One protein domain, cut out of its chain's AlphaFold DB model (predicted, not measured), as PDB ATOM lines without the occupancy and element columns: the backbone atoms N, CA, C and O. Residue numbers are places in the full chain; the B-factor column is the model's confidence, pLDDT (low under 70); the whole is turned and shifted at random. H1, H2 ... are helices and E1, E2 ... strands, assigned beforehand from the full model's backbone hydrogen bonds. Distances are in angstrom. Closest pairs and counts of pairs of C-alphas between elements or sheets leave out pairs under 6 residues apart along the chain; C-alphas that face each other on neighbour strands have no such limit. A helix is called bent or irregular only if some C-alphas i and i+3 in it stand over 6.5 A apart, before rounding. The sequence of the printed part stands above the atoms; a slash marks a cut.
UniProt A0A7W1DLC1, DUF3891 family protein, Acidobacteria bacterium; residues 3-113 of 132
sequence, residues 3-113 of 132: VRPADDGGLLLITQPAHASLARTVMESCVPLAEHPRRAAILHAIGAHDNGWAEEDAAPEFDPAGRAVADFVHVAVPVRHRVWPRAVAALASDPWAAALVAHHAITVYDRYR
ATOM      1  N   VAL A   3      15.523 -39.166 -19.934       95.00
ATOM      2  CA  VAL A   3      14.555 -40.253 -19.733       95.00
ATOM      3  C   VAL A   3      14.066 -40.224 -18.289       95.00
ATOM      4  O   VAL A   3      14.871 -40.201 -17.357       95.00
ATOM      5  N   ARG A   4      12.746 -40.216 -18.079       94.06
ATOM      6  CA  ARG A   4      12.140 -40.296 -16.743       94.06
ATOM      7  C   ARG A   4      11.045 -41.362 -16.691       94.06
ATOM      8  O   ARG A   4      10.304 -41.489 -17.661       94.06
ATOM      9  N   PRO A   5      10.891 -42.091 -15.575       94.12
ATOM     10  CA  PRO A   5       9.711 -42.924 -15.371       94.12
ATOM     11  C   PRO A   5       8.461 -42.047 -15.214       94.12
ATOM     12  O   PRO A   5       8.533 -40.965 -14.622       94.12
ATOM     13  N   ALA A   6       7.332 -42.522 -15.736       94.44
ATOM     14  CA  ALA A   6       6.006 -41.951 -15.524       94.44
ATOM     15  C   ALA A   6       5.192 -42.807 -14.536       94.44
ATOM     16  O   ALA A   6       5.467 -43.993 -14.348       94.44
ATOM     17  N   ASP A   7       4.182 -42.203 -13.905       93.31
ATOM     18  CA  ASP A   7       3.377 -42.851 -12.855       93.31
ATOM     19  C   ASP A   7       2.546 -44.042 -13.369       93.31
ATOM     20  O   ASP A   7       2.177 -44.927 -12.600       93.31
ATOM     21  N   ASP A   8       2.271 -44.091 -14.673       94.44
ATOM     22  CA  ASP A   8       1.540 -45.167 -15.350       94.44
ATOM     23  C   ASP A   8       2.431 -46.356 -15.762       94.44
ATOM     24  O   ASP A   8       1.972 -47.277 -16.440       94.44
ATOM     25  N   GLY A   9       3.703 -46.352 -15.353       91.19
ATOM     26  CA  GLY A   9       4.691 -47.355 -15.750       91.19
ATOM     27  C   GLY A   9       5.296 -47.114 -17.137       91.19
ATOM     28  O   GLY A   9       6.100 -47.928 -17.591       91.19
ATOM     29  N   GLY A  10       4.939 -46.013 -17.804       93.50
ATOM     30  CA  GLY A  10       5.551 -45.562 -19.048       93.50
ATOM     31  C   GLY A  10       6.866 -44.803 -18.849       93.50
ATOM     32  O   GLY A  10       7.385 -44.644 -17.739       93.50
ATOM     33  N   LEU A  11       7.404 -44.300 -19.962       93.50
ATOM     34  CA  LEU A  11       8.570 -43.420 -19.983       93.50
ATOM     35  C   LEU A  11       8.181 -42.044 -20.519       93.50
ATOM     36  O   LEU A  11       7.558 -41.924 -21.573       93.50
ATOM     37  N   LEU A  12       8.620 -41.003 -19.818       94.94
ATOM     38  CA  LEU A  12       8.641 -39.639 -20.313       94.94
ATOM     39  C   LEU A  12      10.001 -39.368 -20.963       94.94
ATOM     40  O   LEU A  12      11.045 -39.394 -20.307       94.94
ATOM     41  N   LEU A  13       9.957 -39.095 -22.262       95.44
ATOM     42  CA  LEU A  13      11.108 -38.846 -23.116       95.44
ATOM     43  C   LEU A  13      11.186 -37.350 -23.437       95.44
ATOM     44  O   LEU A  13      10.353 -36.822 -24.172       95.44
ATOM     45  N   ILE A  14      12.162 -36.650 -22.857       97.31
ATOM     46  CA  ILE A  14      12.339 -35.202 -23.028       97.31
ATOM     47  C   ILE A  14      13.546 -34.963 -23.933       97.31
ATOM     48  O   ILE A  14      14.687 -35.272 -23.574       97.31
ATOM     49  N   THR A  15      13.300 -34.400 -25.111       98.06
ATOM     50  CA  THR A  15      14.369 -34.055 -26.053       98.06
ATOM     51  C   THR A  15      15.254 -32.948 -25.471       98.06
ATOM     52  O   THR A  15      14.802 -32.102 -24.696       98.06
ATOM     53  N   GLN A  16      16.538 -32.948 -25.806       97.81
ATOM     54  CA  GLN A  16      17.463 -31.900 -25.398       97.81
ATOM     55  C   GLN A  16      17.108 -30.531 -26.008       97.81
ATOM     56  O   GLN A  16      17.156 -29.548 -25.274       97.81
ATOM     57  N   PRO A  17      16.610 -30.422 -27.260       98.56
ATOM     58  CA  PRO A  17      16.028 -29.168 -27.740       98.56
ATOM     59  C   PRO A  17      14.864 -28.658 -26.868       98.56
ATOM     60  O   PRO A  17      14.767 -27.460 -26.595       98.56
ATOM     61  N   ALA A  18      13.991 -29.546 -26.368       98.56
ATOM     62  CA  ALA A  18      12.916 -29.148 -25.453       98.56
ATOM     63  C   ALA A  18      13.463 -28.694 -24.088       98.56
ATOM     64  O   ALA A  18      12.984 -27.704 -23.531       98.56
ATOM     65  N   HIS A  19      14.494 -29.373 -23.574       98.31
ATOM     66  CA  HIS A  19      15.230 -28.936 -22.387       98.31
ATOM     67  C   HIS A  19      15.820 -27.529 -22.570       98.31
ATOM     68  O   HIS A  19      15.586 -26.662 -21.728       98.31
ATOM     69  N   ALA A  20      16.514 -27.272 -23.681       98.50
ATOM     70  CA  ALA A  20      17.106 -25.973 -23.985       98.50
ATOM     71  C   ALA A  20      16.049 -24.860 -24.089       98.50
ATOM     72  O   ALA A  20      16.204 -23.783 -23.506       98.50
ATOM     73  N   SER A  21      14.920 -25.140 -24.745       98.56
ATOM     74  CA  SER A  21      13.787 -24.212 -24.823       98.56
ATOM     75  C   SER A  21      13.212 -23.866 -23.440       98.56
ATOM     76  O   SER A  21      12.978 -22.691 -23.125       98.56
ATOM     77  N   LEU A  22      13.050 -24.867 -22.568       98.50
ATOM     78  CA  LEU A  22      12.621 -24.643 -21.188       98.50
ATOM     79  C   LEU A  22      13.664 -23.839 -20.398       98.50
ATOM     80  O   LEU A  22      13.301 -22.894 -19.698       98.50
ATOM     81  N   ALA A  23      14.950 -24.168 -20.533       98.56
ATOM     82  CA  ALA A  23      16.040 -23.450 -19.878       98.56
ATOM     83  C   ALA A  23      16.038 -21.963 -20.262       98.56
ATOM     84  O   ALA A  23      16.165 -21.099 -19.394       98.56
ATOM     85  N   ARG A  24      15.800 -21.648 -21.542       98.62
ATOM     86  CA  ARG A  24      15.621 -20.265 -21.997       98.62
ATOM     87  C   ARG A  24      14.449 -19.600 -21.290       98.62
ATOM     88  O   ARG A  24      14.619 -18.501 -20.776       98.62
ATOM     89  N   THR A  25      13.293 -20.258 -21.256       98.56
ATOM     90  CA  THR A  25      12.072 -19.723 -20.631       98.56
ATOM     91  C   THR A  25      12.306 -19.377 -19.158       98.56
ATOM     92  O   THR A  25      11.927 -18.305 -18.692       98.56
ATOM     93  N   VAL A  26      13.003 -20.245 -18.420       98.44
ATOM     94  CA  VAL A  26      13.409 -19.966 -17.035       98.44
ATOM     95  C   VAL A  26      14.333 -18.746 -16.976       98.44
ATOM     96  O   VAL A  26      14.129 -17.836 -16.171       98.44
ATOM     97  N   MET A  27      15.328 -18.690 -17.861       98.19
ATOM     98  CA  MET A  27      16.334 -17.628 -17.880       98.19
ATOM     99  C   MET A  27      15.813 -16.278 -18.379       98.19
ATOM    100  O   MET A  27      16.407 -15.249 -18.063       98.19
ATOM    101  N   GLU A  28      14.676 -16.232 -19.074       97.75
ATOM    102  CA  GLU A  28      13.992 -14.978 -19.408       97.75
ATOM    103  C   GLU A  28      13.600 -14.181 -18.155       97.75
ATOM    104  O   GLU A  28      13.604 -12.949 -18.208       97.75
ATOM    105  N   SER A  29      13.358 -14.877 -17.036       97.56
ATOM    106  CA  SER A  29      13.039 -14.302 -15.721       97.56
ATOM    107  C   SER A  29      14.273 -14.038 -14.842       97.56
ATOM    108  O   SER A  29      14.142 -13.652 -13.680       97.56
ATOM    109  N   CYS A  30      15.488 -14.247 -15.358       97.38
ATOM    110  CA  CYS A  30      16.723 -14.054 -14.602       97.38
ATOM    111  C   CYS A  30      17.012 -12.557 -14.391       97.38
ATOM    112  O   CYS A  30      17.357 -11.844 -15.334       97.38
ATOM    113  N   VAL A  31      16.910 -12.084 -13.142       97.00
ATOM    114  CA  VAL A  31      17.080 -10.661 -12.784       97.00
ATOM    115  C   VAL A  31      18.433 -10.087 -13.240       97.00
ATOM    116  O   VAL A  31      18.423  -9.052 -13.902       97.00
ATOM    117  N   PRO A  32      19.591 -10.739 -12.997       95.50
ATOM    118  CA  PRO A  32      20.876 -10.254 -13.511       95.50
ATOM    119  C   PRO A  32      20.954 -10.132 -15.038       95.50
ATOM    120  O   PRO A  32      21.757  -9.359 -15.555       95.50
ATOM    121  N   LEU A  33      20.144 -10.902 -15.770       95.38
ATOM    122  CA  LEU A  33      20.150 -10.908 -17.228       95.38
ATOM    123  C   LEU A  33      19.265  -9.803 -17.823       95.38
ATOM    124  O   LEU A  33      19.449  -9.474 -18.992       95.38
ATOM    125  N   ALA A  34      18.333  -9.235 -17.047       95.50
ATOM    126  CA  ALA A  34      17.304  -8.307 -17.523       95.50
ATOM    127  C   ALA A  34      17.881  -7.119 -18.311       95.50
ATOM    128  O   ALA A  34      17.459  -6.877 -19.439       95.50
ATOM    129  N   GLU A  35      18.908  -6.468 -17.762       96.12
ATOM    130  CA  GLU A  35      19.555  -5.287 -18.357       96.12
ATOM    131  C   GLU A  35      20.910  -5.608 -19.005       96.12
ATOM    132  O   GLU A  35      21.676  -4.714 -19.368       96.12
ATOM    133  N   HIS A  36      21.255  -6.891 -19.146       97.38
ATOM    134  CA  HIS A  36      22.542  -7.258 -19.722       97.38
ATOM    135  C   HIS A  36      22.572  -6.891 -21.222       97.38
ATOM    136  O   HIS A  36      21.714  -7.363 -21.973       97.38
ATOM    137  N   PRO A  37      23.587  -6.157 -21.729       97.25
ATOM    138  CA  PRO A  37      23.621  -5.695 -23.126       97.25
ATOM    139  C   PRO A  37      23.544  -6.812 -24.176       97.25
ATOM    140  O   PRO A  37      23.137  -6.592 -25.313       97.25
ATOM    141  N   ARG A  38      23.938  -8.035 -23.799       96.50
ATOM    142  CA  ARG A  38      23.862  -9.240 -24.641       96.50
ATOM    143  C   ARG A  38      22.714 -10.186 -24.282       96.50
ATOM    144  O   ARG A  38      22.774 -11.357 -24.642       96.50
ATOM    145  N   ARG A  39      21.684  -9.716 -23.568       97.56
ATOM    146  CA  ARG A  39      20.538 -10.536 -23.133       97.56
ATOM    147  C   ARG A  39      19.973 -11.387 -24.269       97.56
ATOM    148  O   ARG A  39      19.782 -12.583 -24.084       97.56
ATOM    149  N   ALA A  40      19.752 -10.795 -25.444       97.62
ATOM    150  CA  ALA A  40      19.203 -11.505 -26.598       97.62
ATOM    151  C   ALA A  40      20.088 -12.684 -27.043       97.62
ATOM    152  O   ALA A  40      19.591 -13.802 -27.141       97.62
ATOM    153  N   ALA A  41      21.391 -12.454 -27.235       97.69
ATOM    154  CA  ALA A  41      22.335 -13.494 -27.652       97.69
ATOM    155  C   ALA A  41      22.521 -14.578 -26.575       97.69
ATOM    156  O   ALA A  41      22.611 -15.758 -26.890       97.69
ATOM    157  N   ILE A  42      22.516 -14.201 -25.290       98.06
ATOM    158  CA  ILE A  42      22.586 -15.159 -24.175       98.06
ATOM    159  C   ILE A  42      21.337 -16.046 -24.147       98.06
ATOM    160  O   ILE A  42      21.454 -17.264 -24.078       98.06
ATOM    161  N   LEU A  43      20.139 -15.466 -24.255       98.56
ATOM    162  CA  LEU A  43      18.894 -16.241 -24.314       98.56
ATOM    163  C   LEU A  43      18.794 -17.093 -25.583       98.56
ATOM    164  O   LEU A  43      18.166 -18.151 -25.564       98.56
ATOM    165  N   HIS A  44      19.378 -16.639 -26.692       98.62
ATOM    166  CA  HIS A  44      19.477 -17.432 -27.910       98.62
ATOM    167  C   HIS A  44      20.387 -18.646 -27.700       98.62
ATOM    168  O   HIS A  44      19.937 -19.764 -27.933       98.62
ATOM    169  N   ALA A  45      21.591 -18.446 -27.152       98.62
ATOM    170  CA  ALA A  45      22.507 -19.528 -26.800       98.62
ATOM    171  C   ALA A  45      21.860 -20.541 -25.847       98.62
ATOM    172  O   ALA A  45      21.861 -21.732 -26.130       98.62
ATOM    173  N   ILE A  46      21.232 -20.078 -24.761       98.56
ATOM    174  CA  ILE A  46      20.544 -20.952 -23.798       98.56
ATOM    175  C   ILE A  46      19.420 -21.737 -24.483       98.56
ATOM    176  O   ILE A  46      19.278 -22.930 -24.250       98.56
ATOM    177  N   GLY A  47      18.638 -21.096 -25.353       98.69
ATOM    178  CA  GLY A  47      17.545 -21.761 -26.067       98.69
ATOM    179  C   GLY A  47      17.992 -22.774 -27.117       98.69
ATOM    180  O   GLY A  47      17.170 -23.572 -27.553       98.69
ATOM    181  N   ALA A  48      19.261 -22.733 -27.523       98.44
ATOM    182  CA  ALA A  48      19.790 -23.535 -28.617       98.44
ATOM    183  C   ALA A  48      20.948 -24.462 -28.220       98.44
ATOM    184  O   ALA A  48      21.423 -25.204 -29.078       98.44
ATOM    185  N   HIS A  49      21.404 -24.429 -26.961       98.31
ATOM    186  CA  HIS A  49      22.667 -25.058 -26.557       98.31
ATOM    187  C   HIS A  49      22.743 -26.551 -26.876       98.31
ATOM    188  O   HIS A  49      23.794 -27.017 -27.299       98.31
ATOM    189  N   ASP A  50      21.614 -27.252 -26.792       98.06
ATOM    190  CA  ASP A  50      21.534 -28.677 -27.092       98.06
ATOM    191  C   ASP A  50      20.815 -29.006 -28.414       98.06
ATOM    192  O   ASP A  50      20.438 -30.153 -28.658       98.06
ATOM    193  N   ASN A  51      20.626 -28.043 -29.320       98.19
ATOM    194  CA  ASN A  51      19.925 -28.304 -30.587       98.19
ATOM    195  C   ASN A  51      20.631 -29.339 -31.478       98.19
ATOM    196  O   ASN A  51      19.985 -29.980 -32.307       98.19
ATOM    197  N   GLY A  52      21.935 -29.543 -31.283       97.75
ATOM    198  CA  GLY A  52      22.699 -30.583 -31.972       97.75
ATOM    199  C   GLY A  52      22.213 -32.010 -31.697       97.75
ATOM    200  O   GLY A  52      22.531 -32.905 -32.468       97.75
ATOM    201  N   TRP A  53      21.431 -32.236 -30.641       97.94
ATOM    202  CA  TRP A  53      20.868 -33.547 -30.301       97.94
ATOM    203  C   TRP A  53      19.615 -33.922 -31.093       97.94
ATOM    204  O   TRP A  53      19.088 -35.016 -30.907       97.94
ATOM    205  N   ALA A  54      19.092 -33.033 -31.943       97.69
ATOM    206  CA  ALA A  54      17.795 -33.235 -32.587       97.69
ATOM    207  C   ALA A  54      17.697 -34.559 -33.372       97.69
ATOM    208  O   ALA A  54      16.647 -35.197 -33.353       97.69
ATOM    209  N   GLU A  55      18.775 -34.989 -34.033       96.69
ATOM    210  CA  GLU A  55      18.786 -36.255 -34.782       96.69
ATOM    211  C   GLU A  55      18.823 -37.474 -33.848       96.69
ATOM    212  O   GLU A  55      18.054 -38.412 -34.036       96.69
ATOM    213  N   GLU A  56      19.662 -37.448 -32.810       95.94
ATOM    214  CA  GLU A  56      19.767 -38.506 -31.797       95.94
ATOM    215  C   GLU A  56      18.469 -38.672 -31.005       95.94
ATOM    216  O   GLU A  56      18.059 -39.783 -30.685       95.94
ATOM    217  N   ASP A  57      17.795 -37.566 -30.699       96.75
ATOM    218  CA  ASP A  57      16.530 -37.590 -29.974       96.75
ATOM    219  C   ASP A  57      15.358 -38.065 -30.845       96.75
ATOM    220  O   ASP A  57      14.383 -38.599 -30.313       96.75
ATOM    221  N   ALA A  58      15.438 -37.889 -32.169       96.19
ATOM    222  CA  ALA A  58      14.448 -38.411 -33.112       96.19
ATOM    223  C   ALA A  58      14.574 -39.930 -33.323       96.19
ATOM    224  O   ALA A  58      13.601 -40.576 -33.716       96.19
ATOM    225  N   ALA A  59      15.749 -40.502 -33.042       93.12
ATOM    226  CA  ALA A  59      16.025 -41.932 -33.128       93.12
ATOM    227  C   ALA A  59      16.798 -42.425 -31.885       93.12
ATOM    228  O   ALA A  59      17.996 -42.699 -31.980       93.12
ATOM    229  N   PRO A  60      16.132 -42.548 -30.717       91.06
ATOM    230  CA  PRO A  60      16.804 -42.871 -29.463       91.06
ATOM    231  C   PRO A  60      17.444 -44.260 -29.504       91.06
ATOM    232  O   PRO A  60      16.799 -45.247 -29.867       91.06
ATOM    233  N   GLU A  61      18.704 -44.340 -29.089       89.94
ATOM    234  CA  GLU A  61      19.420 -45.604 -28.938       89.94
ATOM    235  C   GLU A  61      19.002 -46.303 -27.631       89.94
ATOM    236  O   GLU A  61      18.623 -45.660 -26.651       89.94
ATOM    237  N   PHE A  62      19.075 -47.634 -27.602       89.56
ATOM    238  CA  PHE A  62      18.956 -48.407 -26.364       89.56
ATOM    239  C   PHE A  62      20.341 -48.637 -25.751       89.56
ATOM    240  O   PHE A  62      21.358 -48.561 -26.440       89.56
ATOM    241  N   ASP A  63      20.387 -48.945 -24.455       83.81
ATOM    242  CA  ASP A  63      21.601 -49.403 -23.788       83.81
ATOM    243  C   ASP A  63      22.188 -50.646 -24.501       83.81
ATOM    244  O   ASP A  63      21.475 -51.346 -25.227       83.81
ATOM    245  N   PRO A  64      23.479 -50.976 -24.299       79.88
ATOM    246  CA  PRO A  64      24.102 -52.120 -24.973       79.88
ATOM    247  C   PRO A  64      23.424 -53.470 -24.700       79.88
ATOM    248  O   PRO A  64      23.654 -54.438 -25.421       79.88
ATOM    249  N   ALA A  65      22.607 -53.557 -23.648       84.75
ATOM    250  CA  ALA A  65      21.855 -54.750 -23.311       84.75
ATOM    251  C   ALA A  65      20.433 -54.772 -23.904       84.75
ATOM    252  O   ALA A  65      19.716 -55.755 -23.704       84.75
ATOM    253  N   GLY A  66      20.022 -53.712 -24.603       78.88
ATOM    254  CA  GLY A  66      18.700 -53.537 -25.195       78.88
ATOM    255  C   GLY A  66      17.567 -53.372 -24.179       78.88
ATOM    256  O   GLY A  66      16.416 -53.632 -24.521       78.88
ATOM    257  N   ARG A  67      17.859 -53.012 -22.921       83.25
ATOM    258  CA  ARG A  67      16.868 -53.042 -21.826       83.25
ATOM    259  C   ARG A  67      16.272 -51.684 -21.479       83.25
ATOM    260  O   ARG A  67      15.171 -51.641 -20.934       83.25
ATOM    261  N   ALA A  68      16.977 -50.602 -21.775       86.75
ATOM    262  CA  ALA A  68      16.531 -49.242 -21.496       86.75
ATOM    263  C   ALA A  68      16.922 -48.304 -22.635       86.75
ATOM    264  O   ALA A  68      17.921 -48.540 -23.306       86.75
ATOM    265  N   VAL A  69      16.151 -47.236 -22.847       91.44
ATOM    266  CA  VAL A  69      16.572 -46.131 -23.720       91.44
ATOM    267  C   VAL A  69      17.812 -45.486 -23.101       91.44
ATOM    268  O   VAL A  69      17.799 -45.149 -21.915       91.44
ATOM    269  N   ALA A  70      18.877 -45.326 -23.881       91.12
ATOM    270  CA  ALA A  70      20.081 -44.638 -23.447       91.12
ATOM    271  C   ALA A  70      19.791 -43.135 -23.322       91.12
ATOM    272  O   ALA A  70      19.349 -42.484 -24.271       91.12
ATOM    273  N   ASP A  71      20.031 -42.572 -22.138       92.19
ATOM    274  CA  ASP A  71      19.926 -41.129 -21.943       92.19
ATOM    275  C   ASP A  71      21.176 -40.392 -22.464       92.19
ATOM    276  O   ASP A  71      22.198 -40.985 -22.818       92.19
ATOM    277  N   PHE A  72      21.097 -39.062 -22.500       91.50
ATOM    278  CA  PHE A  72      22.164 -38.194 -23.006       91.50
ATOM    279  C   PHE A  72      23.485 -38.289 -22.221       91.50
ATOM    280  O   PHE A  72      24.529 -37.903 -22.743       91.50
ATOM    281  N   VAL A  73      23.458 -38.783 -20.980       89.50
ATOM    282  CA  VAL A  73      24.648 -38.969 -20.140       89.50
ATOM    283  C   VAL A  73      25.322 -40.300 -20.458       89.50
ATOM    284  O   VAL A  73      26.551 -40.360 -20.503       89.50
ATOM    285  N   HIS A  74      24.524 -41.344 -20.681       87.31
ATOM    286  CA  HIS A  74      24.980 -42.729 -20.781       87.31
ATOM    287  C   HIS A  74      25.127 -43.245 -22.217       87.31
ATOM    288  O   HIS A  74      25.701 -44.316 -22.417       87.31
ATOM    289  N   VAL A  75      24.648 -42.508 -23.221       90.06
ATOM    290  CA  VAL A  75      24.910 -42.840 -24.626       90.06
ATOM    291  C   VAL A  75      26.413 -42.769 -24.940       90.06
ATOM    292  O   VAL A  75      27.186 -42.061 -24.281       90.06
ATOM    293  N   ALA A  76      26.857 -43.526 -25.944       87.62
ATOM    294  CA  ALA A  76      28.272 -43.663 -26.279       87.62
ATOM    295  C   ALA A  76      28.968 -42.300 -26.489       87.62
ATOM    296  O   ALA A  76      28.388 -41.368 -27.046       87.62
ATOM    297  N   VAL A  77      30.236 -42.176 -26.070       87.25
ATOM    298  CA  VAL A  77      31.028 -40.932 -26.209       87.25
ATOM    299  C   VAL A  77      30.992 -40.359 -27.639       87.25
ATOM    300  O   VAL A  77      30.700 -39.171 -27.773       87.25
ATOM    301  N   PRO A  78      31.163 -41.156 -28.718       88.75
ATOM    302  CA  PRO A  78      31.110 -40.618 -30.081       88.75
ATOM    303  C   PRO A  78      29.764 -39.971 -30.435       88.75
ATOM    304  O   PRO A  78      29.720 -39.010 -31.203       88.75
ATOM    305  N   VAL A  79      28.664 -40.472 -29.861       90.69
ATOM    306  CA  VAL A  79      27.326 -39.880 -30.007       90.69
ATOM    307  C   VAL A  79      27.279 -38.531 -29.309       90.69
ATOM    308  O   VAL A  79      26.855 -37.547 -29.902       90.69
ATOM    309  N   ARG A  80      27.785 -38.458 -28.076       91.19
ATOM    310  CA  ARG A  80      27.833 -37.210 -27.307       91.19
ATOM    311  C   ARG A  80      28.724 -36.156 -27.966       91.19
ATOM    312  O   ARG A  80      28.426 -34.973 -27.862       91.19
ATOM    313  N   HIS A  81      29.798 -36.545 -28.653       91.44
ATOM    314  CA  HIS A  81      30.722 -35.602 -29.294       91.44
ATOM    315  C   HIS A  81      30.157 -35.011 -30.597       91.44
ATOM    316  O   HIS A  81      30.228 -33.800 -30.806       91.44
ATOM    317  N   ARG A  82      29.532 -35.828 -31.459       93.19
ATOM    318  CA  ARG A  82      29.080 -35.388 -32.800       93.19
ATOM    319  C   ARG A  82      27.949 -34.347 -32.801       93.19
ATOM    320  O   ARG A  82      27.693 -33.728 -33.835       93.19
ATOM    321  N   VAL A  83      27.273 -34.139 -31.670       96.31
ATOM    322  CA  VAL A  83      26.193 -33.142 -31.553       96.31
ATOM    323  C   VAL A  83      26.719 -31.707 -31.568       96.31
ATOM    324  O   VAL A  83      26.062 -30.815 -32.103       96.31
ATOM    325  N   TRP A  84      27.915 -31.463 -31.027       96.44
ATOM    326  CA  TRP A  84      28.398 -30.103 -30.767       96.44
ATOM    327  C   TRP A  84      28.739 -29.316 -32.033       96.44
ATOM    328  O   TRP A  84      28.275 -28.178 -32.142       96.44
ATOM    329  N   PRO A  85      29.432 -29.886 -33.042       97.00
ATOM    330  CA  PRO A  85      29.652 -29.181 -34.302       97.00
ATOM    331  C   PRO A  85      28.340 -28.762 -34.980       97.00
ATOM    332  O   PRO A  85      28.246 -27.653 -35.500       97.00
ATOM    333  N   ARG A  86      27.297 -29.605 -34.916       97.56
ATOM    334  CA  ARG A  86      25.966 -29.291 -35.463       97.56
ATOM    335  C   ARG A  86      25.283 -28.165 -34.690       97.56
ATOM    336  O   ARG A  86      24.765 -27.240 -35.313       97.56
ATOM    337  N   ALA A  87      25.323 -28.211 -33.357       97.31
ATOM    338  CA  ALA A  87      24.761 -27.164 -32.502       97.31
ATOM    339  C   ALA A  87      25.402 -25.792 -32.780       97.31
ATOM    340  O   ALA A  87      24.698 -24.798 -32.945       97.31
ATOM    341  N   VAL A  88      26.734 -25.748 -32.891       98.19
ATOM    342  CA  VAL A  88      27.484 -24.514 -33.172       98.19
ATOM    343  C   VAL A  88      27.225 -24.018 -34.596       98.19
ATOM    344  O   VAL A  88      26.948 -22.834 -34.790       98.19
ATOM    345  N   ALA A  89      27.252 -24.907 -35.596       98.00
ATOM    346  CA  ALA A  89      27.016 -24.542 -36.993       98.00
ATOM    347  C   ALA A  89      25.609 -23.964 -37.226       98.00
ATOM    348  O   ALA A  89      25.450 -23.021 -38.004       98.00
ATOM    349  N   ALA A  90      24.595 -24.467 -36.514       97.62
ATOM    350  CA  ALA A  90      23.228 -23.948 -36.585       97.62
ATOM    351  C   ALA A  90      23.101 -22.481 -36.124       97.62
ATOM    352  O   ALA A  90      22.130 -21.810 -36.474       97.62
ATOM    353  N   LEU A  91      24.084 -21.968 -35.377       98.06
ATOM    354  CA  LEU A  91      24.122 -20.603 -34.844       98.06
ATOM    355  C   LEU A  91      25.058 -19.675 -35.628       98.06
ATOM    356  O   LEU A  91      25.387 -18.594 -35.147       98.06
ATOM    357  N   ALA A  92      25.476 -20.041 -36.843       96.94
ATOM    358  CA  ALA A  92      26.439 -19.263 -37.631       96.94
ATOM    359  C   ALA A  92      26.030 -17.792 -37.882       96.94
ATOM    360  O   ALA A  92      26.896 -16.939 -38.075       96.94
ATOM    361  N   SER A  93      24.730 -17.475 -37.867       97.19
ATOM    362  CA  SER A  93      24.218 -16.102 -38.005       97.19
ATOM    363  C   SER A  93      24.300 -15.264 -36.719       97.19
ATOM    364  O   SER A  93      24.132 -14.047 -36.782       97.19
ATOM    365  N   ASP A  94      24.590 -15.884 -35.572       97.69
ATOM    366  CA  ASP A  94      24.804 -15.246 -34.270       97.69
ATOM    367  C   ASP A  94      26.113 -15.772 -33.641       97.69
ATOM    368  O   ASP A  94      26.096 -16.668 -32.789       97.69
ATOM    369  N   PRO A  95      27.278 -15.223 -34.043       96.69
ATOM    370  CA  PRO A  95      28.582 -15.719 -33.601       96.69
ATOM    371  C   PRO A  95      28.783 -15.688 -32.083       96.69
ATOM    372  O   PRO A  95      29.544 -16.489 -31.544       96.69
ATOM    373  N   TRP A  96      28.107 -14.775 -31.377       97.31
ATOM    374  CA  TRP A  96      28.187 -14.717 -29.920       97.31
ATOM    375  C   TRP A  96      27.448 -15.892 -29.284       97.31
ATOM    376  O   TRP A  96      27.981 -16.530 -28.377       97.31
ATOM    377  N   ALA A  97      26.245 -16.207 -29.773       98.31
ATOM    378  CA  ALA A  97      25.528 -17.392 -29.322       98.31
ATOM    379  C   ALA A  97      26.294 -18.678 -29.670       98.31
ATOM    380  O   ALA A  97      26.452 -19.536 -28.804       98.31
ATOM    381  N   ALA A  98      26.847 -18.772 -30.883       98.31
ATOM    382  CA  ALA A  98      27.689 -19.893 -31.304       98.31
ATOM    383  C   ALA A  98      28.895 -20.098 -30.370       98.31
ATOM    384  O   ALA A  98      29.140 -21.214 -29.915       98.31
ATOM    385  N   ALA A  99      29.605 -19.020 -30.017       98.19
ATOM    386  CA  ALA A  99      30.735 -19.075 -29.091       98.19
ATOM    387  C   ALA A  99      30.325 -19.506 -27.673       98.19
ATOM    388  O   ALA A  99      31.040 -20.283 -27.043       98.19
ATOM    389  N   LEU A 100      29.172 -19.050 -27.169       98.38
ATOM    390  CA  LEU A 100      28.655 -19.490 -25.867       98.38
ATOM    391  C   LEU A 100      28.310 -20.985 -25.861       98.38
ATOM    392  O   LEU A 100      28.608 -21.666 -24.883       98.38
ATOM    393  N   VAL A 101      27.724 -21.503 -26.943       98.44
ATOM    394  CA  VAL A 101      27.419 -22.937 -27.079       98.44
ATOM    395  C   VAL A 101      28.697 -23.769 -27.212       98.44
ATOM    396  O   VAL A 101      28.824 -24.788 -26.540       98.44
ATOM    397  N   ALA A 102      29.686 -23.311 -27.983       97.38
ATOM    398  CA  ALA A 102      30.994 -23.962 -28.054       97.38
ATOM    399  C   ALA A 102      31.694 -23.993 -26.682       97.38
ATOM    400  O   ALA A 102      32.195 -25.031 -26.255       97.38
ATOM    401  N   HIS A 103      31.674 -22.876 -25.947       97.06
ATOM    402  CA  HIS A 103      32.223 -22.819 -24.592       97.06
ATOM    403  C   HIS A 103      31.474 -23.754 -23.634       97.06
ATOM    404  O   HIS A 103      32.093 -24.415 -22.798       97.06
ATOM    405  N   HIS A 104      30.145 -23.830 -23.743       96.19
ATOM    406  CA  HIS A 104      29.338 -24.774 -22.972       96.19
ATOM    407  C   HIS A 104      29.757 -26.224 -23.242       96.19
ATOM    408  O   HIS A 104      29.996 -26.951 -22.279       96.19
ATOM    409  N   ALA A 105      29.942 -26.607 -24.511       93.50
ATOM    410  CA  ALA A 105      30.414 -27.940 -24.892       93.50
ATOM    411  C   ALA A 105      31.733 -28.293 -24.185       93.50
ATOM    412  O   ALA A 105      31.809 -29.297 -23.482       93.50
ATOM    413  N   ILE A 106      32.738 -27.415 -24.276       91.50
ATOM    414  CA  ILE A 106      34.038 -27.592 -23.605       91.50
ATOM    415  C   ILE A 106      33.856 -27.732 -22.086       91.50
ATOM    416  O   ILE A 106      34.429 -28.624 -21.464       91.50
ATOM    417  N   THR A 107      33.021 -26.882 -21.482       91.25
ATOM    418  CA  THR A 107      32.786 -26.871 -20.027       91.25
ATOM    419  C   THR A 107      32.131 -28.166 -19.537       91.25
ATOM    420  O   THR A 107      32.485 -28.676 -18.477       91.25
ATOM    421  N   VAL A 108      31.182 -28.721 -20.298       87.88
ATOM    422  CA  VAL A 108      30.518 -29.992 -19.961       87.88
ATOM    423  C   VAL A 108      31.510 -31.154 -19.967       87.88
ATOM    424  O   VAL A 108      31.377 -32.069 -19.146       87.88
ATOM    425  N   TYR A 109      32.511 -31.107 -20.849       82.50
ATOM    426  CA  TYR A 109      33.534 -32.144 -20.933       82.50
ATOM    427  C   TYR A 109      34.717 -31.963 -19.990       82.50
ATOM    428  O   TYR A 109      35.394 -32.942 -19.693       82.50
ATOM    429  N   ASP A 110      34.930 -30.764 -19.450       80.44
ATOM    430  CA  ASP A 110      36.059 -30.468 -18.561       80.44
ATOM    431  C   ASP A 110      36.137 -31.430 -17.359       80.44
ATOM    432  O   ASP A 110      37.211 -31.865 -16.951       80.44
ATOM    433  N   ARG A 111      34.980 -31.878 -16.853       71.31
ATOM    434  CA  ARG A 111      34.891 -32.865 -15.763       71.31
ATOM    435  C   ARG A 111      35.445 -34.256 -16.104       71.31
ATOM    436  O   ARG A 111      35.681 -35.031 -15.183       71.31
ATOM    437  N   TYR A 112      35.614 -34.581 -17.386       69.06
ATOM    438  CA  TYR A 112      36.184 -35.846 -17.857       69.06
ATOM    439  C   TYR A 112      37.683 -35.743 -18.156       69.06
ATOM    440  O   TYR A 112      38.308 -36.771 -18.370       69.06
ATOM    441  N   ARG A 113      38.300 -34.550 -18.086       65.06
ATOM    442  CA  ARG A 113      39.762 -34.397 -18.226       65.06
ATOM    443  C   ARG A 113      40.609 -35.299 -17.310       65.06
ATOM    444  O   ARG A 113      41.716 -35.637 -17.717       65.06
TER     445      ARG A 113
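This is residues 3 to 113 of the 132 residues of the protein "DUF3891 family protein" of Acidobacteria bacterium (UniProt A0A7W1DLC1). Two helical hairpins, H1 with H2 and H4 with H5, are joined with the short H3 in a ring of contacts where each helix touches two others. A small antiparallel strand hairpin, E1 and E2, and the loop of residues 59 to 76 lie toward the same end of the long axis. The 111 printed residues hold two named strands and then five named helices, mostly helix. Helix packing is part aligned, part crossed, with 2 of 5 touching pairs at a shallow tilt. The whole is only just compact, close to loose, with a radius of gyration of the C-alphas of 15.5 A, and only just elongated, spanning 49 by 32 by 26 A.

E1, residues 3 to 5, and E2, residues 11 to 14, form an antiparallel hairpin; N 4 and O 12 are within hydrogen-bond range at 2.9 A. A tight link joins E2 to H1, residues 16 to 28. H1 and H2, residues 39 to 48, are a helical hairpin at a shallow tilt of 23 degrees; their closest C-alphas, of Ser 21 and Gly 47, are 4.7 A apart. H1, with residues 16 to 20 alone, touches H3, residues 51 to 58, at a steep tilt of 40 degrees, Pro 17 and Asn 51 having the closest C-alphas, 4.9 A. H3 touches H4, residues 77 to 89, with closest C-alphas Gly 52 and Ala 87 at 4.0 A. H4 and H5, residues 95 to 110, are a helical hairpin at 15 degrees, touching through residues 84 to 89 and 98 to 105 alone; the closest C-alphas, of Val 88 and Ala 98, are 5.0 A apart. H5, with residues 96 to 101 alone, touches H2, the C-alphas of Ala 45 and Ala 97 being closest at 4.5 A. Every O i to N i+4 pair is within hydrogen-bond range in H1, H2 and H5, but 2 of 4 in H3 and 5 of 9 in H4.

E1 begins at C-alpha 3, (14.555, -40.253, -19.733), and H5 ends at C-alpha 110, (36.059, -30.468, -18.561). From first to last C-alpha H5 measures 22.4 A, H4 20.0 A and H1 18.3 A. H3 is irregular: C-alphas 52 and 55 are 7.4 A apart.

The two C-alphas farthest apart, of Glu 35 and Ala 65, are 49.8 A apart. The printed part has no cut, and the link from H3 to H4, 18 residues, is long. The mean pLDDT of the printed part is 94.0, with residues 112 to 113 under 70.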